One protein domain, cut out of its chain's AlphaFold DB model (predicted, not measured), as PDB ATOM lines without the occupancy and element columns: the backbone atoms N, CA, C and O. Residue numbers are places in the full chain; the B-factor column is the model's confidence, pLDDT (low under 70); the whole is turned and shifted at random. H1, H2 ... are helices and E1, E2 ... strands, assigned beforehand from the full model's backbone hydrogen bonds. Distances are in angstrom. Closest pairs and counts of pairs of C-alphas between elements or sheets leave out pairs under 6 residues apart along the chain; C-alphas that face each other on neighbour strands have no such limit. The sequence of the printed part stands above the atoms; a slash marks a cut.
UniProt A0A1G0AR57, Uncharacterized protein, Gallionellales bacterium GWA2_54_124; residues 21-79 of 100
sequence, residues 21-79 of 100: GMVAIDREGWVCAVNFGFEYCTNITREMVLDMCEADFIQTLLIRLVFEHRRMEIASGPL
ATOM      1  N   GLY A  21     215.353 202.108 112.839       94.25
ATOM      2  CA  GLY A  21     215.182 203.542 112.701       94.25
ATOM      3  C   GLY A  21     213.739 203.934 112.960       94.25
ATOM      4  O   GLY A  21     212.824 203.264 112.487       94.25
ATOM      5  N   MET A  22     213.524 204.982 113.742       96.12
ATOM      6  CA  MET A  22     212.204 205.392 114.196       96.12
ATOM      7  C   MET A  22     212.017 206.897 114.047       96.12
ATOM      8  O   MET A  22     212.876 207.686 114.439       96.12
ATOM      9  N   VAL A  23     210.858 207.274 113.508       97.12
ATOM     10  CA  VAL A  23     210.399 208.663 113.395       97.12
ATOM     11  C   VAL A  23     208.973 208.743 113.930       97.12
ATOM     12  O   VAL A  23     208.106 207.991 113.481       97.12
ATOM     13  N   ALA A  24     208.721 209.624 114.895       97.44
ATOM     14  CA  ALA A  24     207.393 209.855 115.455       97.44
ATOM     15  C   ALA A  24     206.738 211.082 114.822       97.44
ATOM     16  O   ALA A  24     207.378 212.122 114.663       97.44
ATOM     17  N   ILE A  25     205.448 210.951 114.513       98.12
ATOM     18  CA  ILE A  25     204.596 212.038 114.040       98.12
ATOM     19  C   ILE A  25     203.596 212.398 115.134       98.12
ATOM     20  O   ILE A  25     202.895 211.517 115.651       98.12
ATOM     21  N   ASP A  26     203.499 213.680 115.463       97.69
ATOM     22  CA  ASP A  26     202.509 214.195 116.406       97.69
ATOM     23  C   ASP A  26     201.090 214.262 115.803       97.69
ATOM     24  O   ASP A  26     200.847 213.942 114.637       97.69
ATOM     25  N   ARG A  27     200.107 214.654 116.620       96.44
ATOM     26  CA  ARG A  27     198.701 214.789 116.189       96.44
ATOM     27  C   ARG A  27     198.465 215.876 115.146       96.44
ATOM     28  O   ARG A  27     197.484 215.772 114.410       96.44
ATOM     29  N   GLU A  28     199.337 216.867 115.075       96.75
ATOM     30  CA  GLU A  28     199.268 217.956 114.104       96.75
ATOM     31  C   GLU A  28     199.882 217.553 112.754       96.75
ATOM     32  O   GLU A  28     199.586 218.162 111.728       96.75
ATOM     33  N   GLY A  29     200.626 216.445 112.723       96.94
ATOM     34  CA  GLY A  29     201.224 215.895 111.517       96.94
ATOM     35  C   GLY A  29     202.672 216.318 111.316       96.94
ATOM     36  O   GLY A  29     203.133 216.263 110.179       96.94
ATOM     37  N   TRP A  30     203.381 216.713 112.372       98.06
ATOM     38  CA  TRP A  30     204.796 217.079 112.325       98.06
ATOM     39  C   TRP A  30     205.681 215.965 112.860       98.06
ATOM     40  O   TRP A  30     205.294 215.211 113.758       98.06
ATOM     41  N   VAL A  31     206.893 215.867 112.319       97.81
ATOM     42  CA  VAL A  31     207.944 215.031 112.888       97.81
ATOM     43  C   VAL A  31     208.382 215.630 114.221       97.81
ATOM     44  O   VAL A  31     209.047 216.661 114.254       97.81
ATOM     45  N   CYS A  32     208.042 214.955 115.317       97.06
ATOM     46  CA  CYS A  32     208.310 215.438 116.672       97.06
ATOM     47  C   CYS A  32     209.440 214.677 117.385       97.06
ATOM     48  O   CYS A  32     209.901 215.106 118.438       97.06
ATOM     49  N   ALA A  33     209.864 213.522 116.857       96.62
ATOM     50  CA  ALA A  33     211.013 212.782 117.375       96.62
ATOM     51  C   ALA A  33     211.643 211.885 116.305       96.62
ATOM     52  O   ALA A  33     210.947 211.306 115.470       96.62
ATOM     53  N   VAL A  34     212.961 211.721 116.389       96.69
ATOM     54  CA  VAL A  34     213.781 210.860 115.527       96.69
ATOM     55  C   VAL A  34     214.810 210.171 116.421       96.69
ATOM     56  O   VAL A  34     215.399 210.837 117.271       96.69
ATOM     57  N   ASN A  35     215.005 208.858 116.285       96.38
ATOM     58  CA  ASN A  35     216.022 208.142 117.066       96.38
ATOM     59  C   ASN A  35     217.359 208.023 116.317       96.38
ATOM     60  O   ASN A  35     217.424 208.173 115.097       96.38
ATOM     61  N   PHE A  36     218.427 207.678 117.041       94.00
ATOM     62  CA  PHE A  36     219.738 207.403 116.438       94.00
ATOM     63  C   PHE A  36     219.700 206.304 115.358       94.00
ATOM     64  O   PHE A  36     220.378 206.392 114.332       94.00
ATOM     65  N   GLY A  37     218.865 205.277 115.552       93.38
ATOM     66  CA  GLY A  37     218.689 204.200 114.579       93.38
ATOM     67  C   GLY A  37     218.260 204.705 113.197       93.38
ATOM     68  O   GLY A  37     218.671 204.136 112.189       93.38
ATOM     69  N   PHE A  38     217.460 205.776 113.120       93.44
ATOM     70  CA  PHE A  38     217.019 206.355 111.850       93.44
ATOM     71  C   PHE A  38     218.198 206.948 111.087       93.44
ATOM     72  O   PHE A  38     218.379 206.639 109.908       93.44
ATOM     73  N   GLU A  39     219.017 207.742 111.774       92.19
ATOM     74  CA  GLU A  39     220.198 208.377 111.191       92.19
ATOM     75  C   GLU A  39     221.173 207.316 110.678       92.19
ATOM     76  O   GLU A  39     221.657 207.408 109.553       92.19
ATOM     77  N   TYR A  40     221.363 206.242 111.448       89.31
ATOM     78  CA  TYR A  40     222.174 205.100 111.036       89.31
ATOM     79  C   TYR A  40     221.605 204.368 109.808       89.31
ATOM     80  O   TYR A  40     222.339 204.052 108.874       89.31
ATOM     81  N   CYS A  41     220.294 204.103 109.780       86.88
ATOM     82  CA  CYS A  41     219.657 203.352 108.692       86.88
ATOM     83  C   CYS A  41     219.606 204.125 107.369       86.88
ATOM     84  O   CYS A  41     219.580 203.508 106.305       86.88
ATOM     85  N   THR A  42     219.527 205.454 107.436       86.69
ATOM     86  CA  THR A  42     219.225 206.306 106.274       86.69
ATOM     87  C   THR A  42     220.375 207.220 105.871       86.69
ATOM     88  O   THR A  42     220.369 207.734 104.755       86.69
ATOM     89  N   ASN A  43     221.370 207.402 106.746       87.69
ATOM     90  CA  ASN A  43     222.421 208.412 106.634       87.69
ATOM     91  C   ASN A  43     221.873 209.855 106.558       87.69
ATOM     92  O   ASN A  43     222.473 210.728 105.930       87.69
ATOM     93  N   ILE A  44     220.712 210.097 107.174       89.38
ATOM     94  CA  ILE A  44     220.033 211.396 107.220       89.38
ATOM     95  C   ILE A  44     219.979 211.853 108.663       89.38
ATOM     96  O   ILE A  44     219.465 211.141 109.519       89.38
ATOM     97  N   THR A  45     220.498 213.048 108.918       92.62
ATOM     98  CA  THR A  45     220.545 213.606 110.274       92.62
ATOM     99  C   THR A  45     219.150 213.950 110.786       92.62
ATOM    100  O   THR A  45     218.283 214.360 110.008       92.62
ATOM    101  N   ARG A  46     218.931 213.830 112.095       94.75
ATOM    102  CA  ARG A  46     217.667 214.177 112.753       94.75
ATOM    103  C   ARG A  46     217.285 215.633 112.509       94.75
ATOM    104  O   ARG A  46     216.112 215.916 112.301       94.75
ATOM    105  N   GLU A  47     218.256 216.542 112.455       95.12
ATOM    106  CA  GLU A  47     218.044 217.976 112.233       95.12
ATOM    107  C   GLU A  47     217.460 218.270 110.850       95.12
ATOM    108  O   GLU A  47     216.753 219.257 110.677       95.12
ATOM    109  N   MET A  48     217.730 217.416 109.860       93.12
ATOM    110  CA  MET A  48     217.141 217.559 108.530       93.12
ATOM    111  C   MET A  48     215.664 217.182 108.495       93.12
ATOM    112  O   MET A  48     215.024 217.457 107.490       93.12
ATOM    113  N   VAL A  49     215.150 216.497 109.515       94.38
ATOM    114  CA  VAL A  49     213.836 215.842 109.470       94.38
ATOM    115  C   VAL A  49     212.902 216.336 110.566       94.38
ATOM    116  O   VAL A  49     211.691 216.378 110.357       94.38
ATOM    117  N   LEU A  50     213.444 216.706 111.726       95.94
ATOM    118  CA  LEU A  50     212.684 217.343 112.794       95.94
ATOM    119  C   LEU A  50     211.930 218.564 112.259       95.94
ATOM    120  O   LEU A  50     212.421 219.284 111.393       95.94
ATOM    121  N   ASP A  51     210.708 218.744 112.756       95.50
ATOM    122  CA  ASP A  51     209.788 219.815 112.363       95.50
ATOM    123  C   ASP A  51     209.356 219.798 110.881       95.50
ATOM    124  O   ASP A  51     208.684 220.718 110.414       95.50
ATOM    125  N   MET A  52     209.657 218.736 110.121       96.50
ATOM    126  CA  MET A  52     209.015 218.510 108.824       96.50
ATOM    127  C   MET A  52     207.560 218.090 109.008       96.50
ATOM    128  O   MET A  52     207.231 217.303 109.899       96.50
ATOM    129  N   CYS A  53     206.682 218.533 108.109       97.12
ATOM    130  CA  CYS A  53     205.351 217.947 108.038       97.12
ATOM    131  C   CYS A  53     205.427 216.523 107.452       97.12
ATOM    132  O   CYS A  53     206.280 216.212 106.616       97.12
ATOM    133  N   GLU A  54     204.514 215.644 107.862       96.50
ATOM    134  CA  GLU A  54     204.492 214.233 107.452       96.50
ATOM    135  C   GLU A  54     204.419 214.079 105.923       96.50
ATOM    136  O   GLU A  54     205.026 213.169 105.361       96.50
ATOM    137  N   ALA A  55     203.711 214.979 105.234       94.06
ATOM    138  CA  ALA A  55     203.605 214.953 103.777       94.06
ATOM    139  C   ALA A  55     204.961 215.215 103.098       94.06
ATOM    140  O   ALA A  55     205.350 214.466 102.198       94.06
ATOM    141  N   ASP A  56     205.701 216.223 103.562       93.38
ATOM    142  CA  ASP A  56     207.031 216.559 103.045       93.38
ATOM    143  C   ASP A  56     208.050 215.476 103.396       93.38
ATOM    144  O   ASP A  56     208.878 215.112 102.558       93.38
ATOM    145  N   PHE A  57     207.947 214.901 104.596       93.38
ATOM    146  CA  PHE A  57     208.735 213.749 105.018       93.38
ATOM    147  C   PHE A  57     208.551 212.558 104.064       93.38
ATOM    148  O   PHE A  57     209.531 212.011 103.552       93.38
ATOM    149  N   ILE A  58     207.301 212.189 103.757       90.56
ATOM    150  CA  ILE A  58     206.987 211.107 102.811       90.56
ATOM    151  C   ILE A  58     207.561 211.425 101.425       90.56
ATOM    152  O   ILE A  58     208.236 210.582 100.826       90.56
ATOM    153  N   GLN A  59     207.310 212.632 100.910       86.62
ATOM    154  CA  GLN A  59     207.772 213.026  99.580       86.62
ATOM    155  C   GLN A  59     209.298 213.060  99.472       86.62
ATOM    156  O   GLN A  59     209.853 212.644  98.453       86.62
ATOM    157  N   THR A  60     209.979 213.540 100.510       80.94
ATOM    158  CA  THR A  60     211.429 213.743 100.501       80.94
ATOM    159  C   THR A  60     212.183 212.446 100.751       80.94
ATOM    160  O   THR A  60     213.194 212.209 100.097       80.94
ATOM    161  N   LEU A  61     211.698 211.593 101.657       79.44
ATOM    162  CA  LEU A  61     212.448 210.427 102.124       79.44
ATOM    163  C   LEU A  61     211.903 209.113 101.585       79.44
ATOM    164  O   LEU A  61     212.655 208.310 101.037       79.44
ATOM    165  N   LEU A  62     210.596 208.893 101.691       72.31
ATOM    166  CA  LEU A  62     210.017 207.588 101.371       72.31
ATOM    167  C   LEU A  62     209.907 207.371  99.862       72.31
ATOM    168  O   LEU A  62     210.157 206.269  99.382       72.31
ATOM    169  N   ILE A  63     209.582 208.427  99.110       71.44
ATOM    170  CA  ILE A  63     209.431 208.343  97.652       71.44
ATOM    171  C   ILE A  63     210.781 208.468  96.937       71.44
ATOM    172  O   ILE A  63     211.035 207.731  95.988       71.44
ATOM    173  N   ARG A  64     211.653 209.391  97.365       66.44
ATOM    174  CA  ARG A  64     212.903 209.679  96.635       66.44
ATOM    175  C   ARG A  64     214.056 208.743  96.975       66.44
ATOM    176  O   ARG A  64     214.853 208.460  96.088       66.44
ATOM    177  N   LEU A  65     214.169 208.300  98.227       66.31
ATOM    178  CA  LEU A  65     215.332 207.533  98.696       66.31
ATOM    179  C   LEU A  65     215.044 206.037  98.880       66.31
ATOM    180  O   LEU A  65     215.972 205.273  99.118       66.31
ATOM    181  N   VAL A  66     213.784 205.619  98.700       73.00
ATOM    182  CA  VAL A  66     213.323 204.218  98.664       73.00
ATOM    183  C   VAL A  66     213.897 203.383  99.817       73.00
ATOM    184  O   VAL A  66     214.667 202.444  99.625       73.00
ATOM    185  N   PHE A  67     213.500 203.720 101.042       78.25
ATOM    186  CA  PHE A  67     213.805 202.908 102.221       78.25
ATOM    187  C   PHE A  67     212.706 201.876 102.477       78.25
ATOM    188  O   PHE A  67     211.516 202.184 102.347       78.25
ATOM    189  N   GLU A  68     213.080 200.671 102.914       84.69
ATOM    190  CA  GLU A  68     212.112 199.744 103.505       84.69
ATOM    191  C   GLU A  68     211.602 200.350 104.814       84.69
ATOM    192  O   GLU A  68     212.363 200.562 105.765       84.69
ATOM    193  N   HIS A  69     210.305 200.648 104.856       88.69
ATOM    194  CA  HIS A  69     209.688 201.282 106.006       88.69
ATOM    195  C   HIS A  69     208.271 200.771 106.260       88.69
ATOM    196  O   HIS A  69     207.582 200.277 105.366       88.69
ATOM    197  N   ARG A  70     207.814 200.934 107.501       92.31
ATOM    198  CA  ARG A  70     206.434 200.670 107.911       92.31
ATOM    199  C   ARG A  70     205.910 201.834 108.730       92.31
ATOM    200  O   ARG A  70     206.555 202.254 109.681       92.31
ATOM    201  N   ARG A  71     204.700 202.291 108.422       94.62
ATOM    202  CA  ARG A  71     203.960 203.249 109.246       94.62
ATOM    203  C   ARG A  71     202.997 202.511 110.173       94.62
ATOM    204  O   ARG A  71     202.260 201.633 109.727       94.62
ATOM    205  N   MET A  72     202.994 202.870 111.450       96.69
ATOM    206  CA  MET A  72     202.044 202.381 112.447       96.69
ATOM    207  C   MET A  72     201.239 203.549 112.997       96.69
ATOM    208  O   MET A  72     201.814 204.524 113.471       96.69
ATOM    209  N   GLU A  73     199.916 203.438 112.952       97.25
ATOM    210  CA  GLU A  73     199.027 204.422 113.564       97.25
ATOM    211  C   GLU A  73     198.923 204.211 115.068       97.25
ATOM    212  O   GLU A  73     198.830 203.081 115.549       97.25
ATOM    213  N   ILE A  74     198.911 205.317 115.807       95.19
ATOM    214  CA  ILE A  74     198.770 205.314 117.257       95.19
ATOM    215  C   ILE A  74     197.356 205.778 117.602       95.19
ATOM    216  O   ILE A  74     196.976 206.930 117.392       95.19
ATOM    217  N   ALA A  75     196.557 204.856 118.140       89.38
ATOM    218  CA  ALA A  75     195.141 205.099 118.400       89.38
ATOM    219  C   ALA A  75     194.911 206.212 119.440       89.38
ATOM    220  O   ALA A  75     194.028 207.050 119.271       89.38
ATOM    221  N   SER A  76     195.735 206.274 120.489       85.69
ATOM    222  CA  SER A  76     195.543 207.174 121.633       85.69
ATOM    223  C   SER A  76     196.845 207.824 122.090       85.69
ATOM    224  O   SER A  76     197.890 207.181 122.067       85.69
ATOM    225  N   GLY A  77     196.765 209.062 122.585       87.56
ATOM    226  CA  GLY A  77     197.911 209.813 123.101       87.56
ATOM    227  C   GLY A  77     198.394 210.917 122.150       87.56
ATOM    228  O   GLY A  77     197.715 211.213 121.160       87.56
ATOM    229  N   PRO A  78     199.550 211.534 122.458       92.56
ATOM    230  CA  PRO A  78     200.043 212.725 121.758       92.56
ATOM    231  C   PRO A  78     200.599 212.432 120.359       92.56
ATOM    232  O   PRO A  78     200.756 213.346 119.559       92.56
ATOM    233  N   LEU A  79     200.874 211.163 120.048       95.62
ATOM    234  CA  LEU A  79     201.360 210.744 118.739       95.62
ATOM    235  C   LEU A  79     200.203 210.349 117.822       95.62
ATOM    236  O   LEU A  79     199.208 209.761 118.260       95.62
TER     237      LEU A  79
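This is residues 21 to 79 of the 100 residues of an uncharacterized protein of Gallionellales bacterium GWA2_54_124 (UniProt A0A1G0AR57). A short hairpin of two strands, E1 and E2, makes the middle of this small domain, with helix H1 at the beginning of E1 and helix H2 off to one side, nearest to the hairpin at its first residue, Glu 54. A third strand, E3, runs near E1, and the residues after it fold back toward the hairpin. The printed part has 59 residues, with three named strands and two named helices in the order E1, E2, H1, H2, E3; the sheet order is E1 - E2, antiparallel, and the class is mixed, helices and strands. It is compact, with a radius of gyration of the C-alphas of 10.9 A, and spans 30 by 21 by 19 A.

E1, residues 21 to 26, begins at C-alpha 21 at (215.182, 203.542, 112.701) and is 17.0 A long. E2 is residues 31 to 34, 7.6 A. H1 is residues 36 to 42, 10.2 A, and H2 is residues 54 to 63, 12.5 A. E3, residues 69 to 73, is 13.4 A long and ends at C-alpha 73 at (199.027, 204.422, 113.564).

E1 and E2 form a hairpin, antiparallel at 157 degrees, with N 24 and O 33 within hydrogen-bond range at 2.8 A. E1 and H1 have 9 pairs of C-alphas within 8 A, the closest those of Gly 21 and Phe 38, 3.5 A apart. The closest C-alphas of E2 and H2 are those of Val 31 and Glu 54, at 6.5 A. E3 pairs with no named strand; it is near E1 and apart from E2 and H1. Each O i to N i+4 pair of H1 is within hydrogen-bond range, and 5 of 6 in H2.

The C-alphas of Asn 43 and Ser 76, the two farthest apart, are 30.8 A apart. The printed part has no cut. The link from H1 to H2, 11 residues, is long. Residues 64 to 65 have pLDDT under 70.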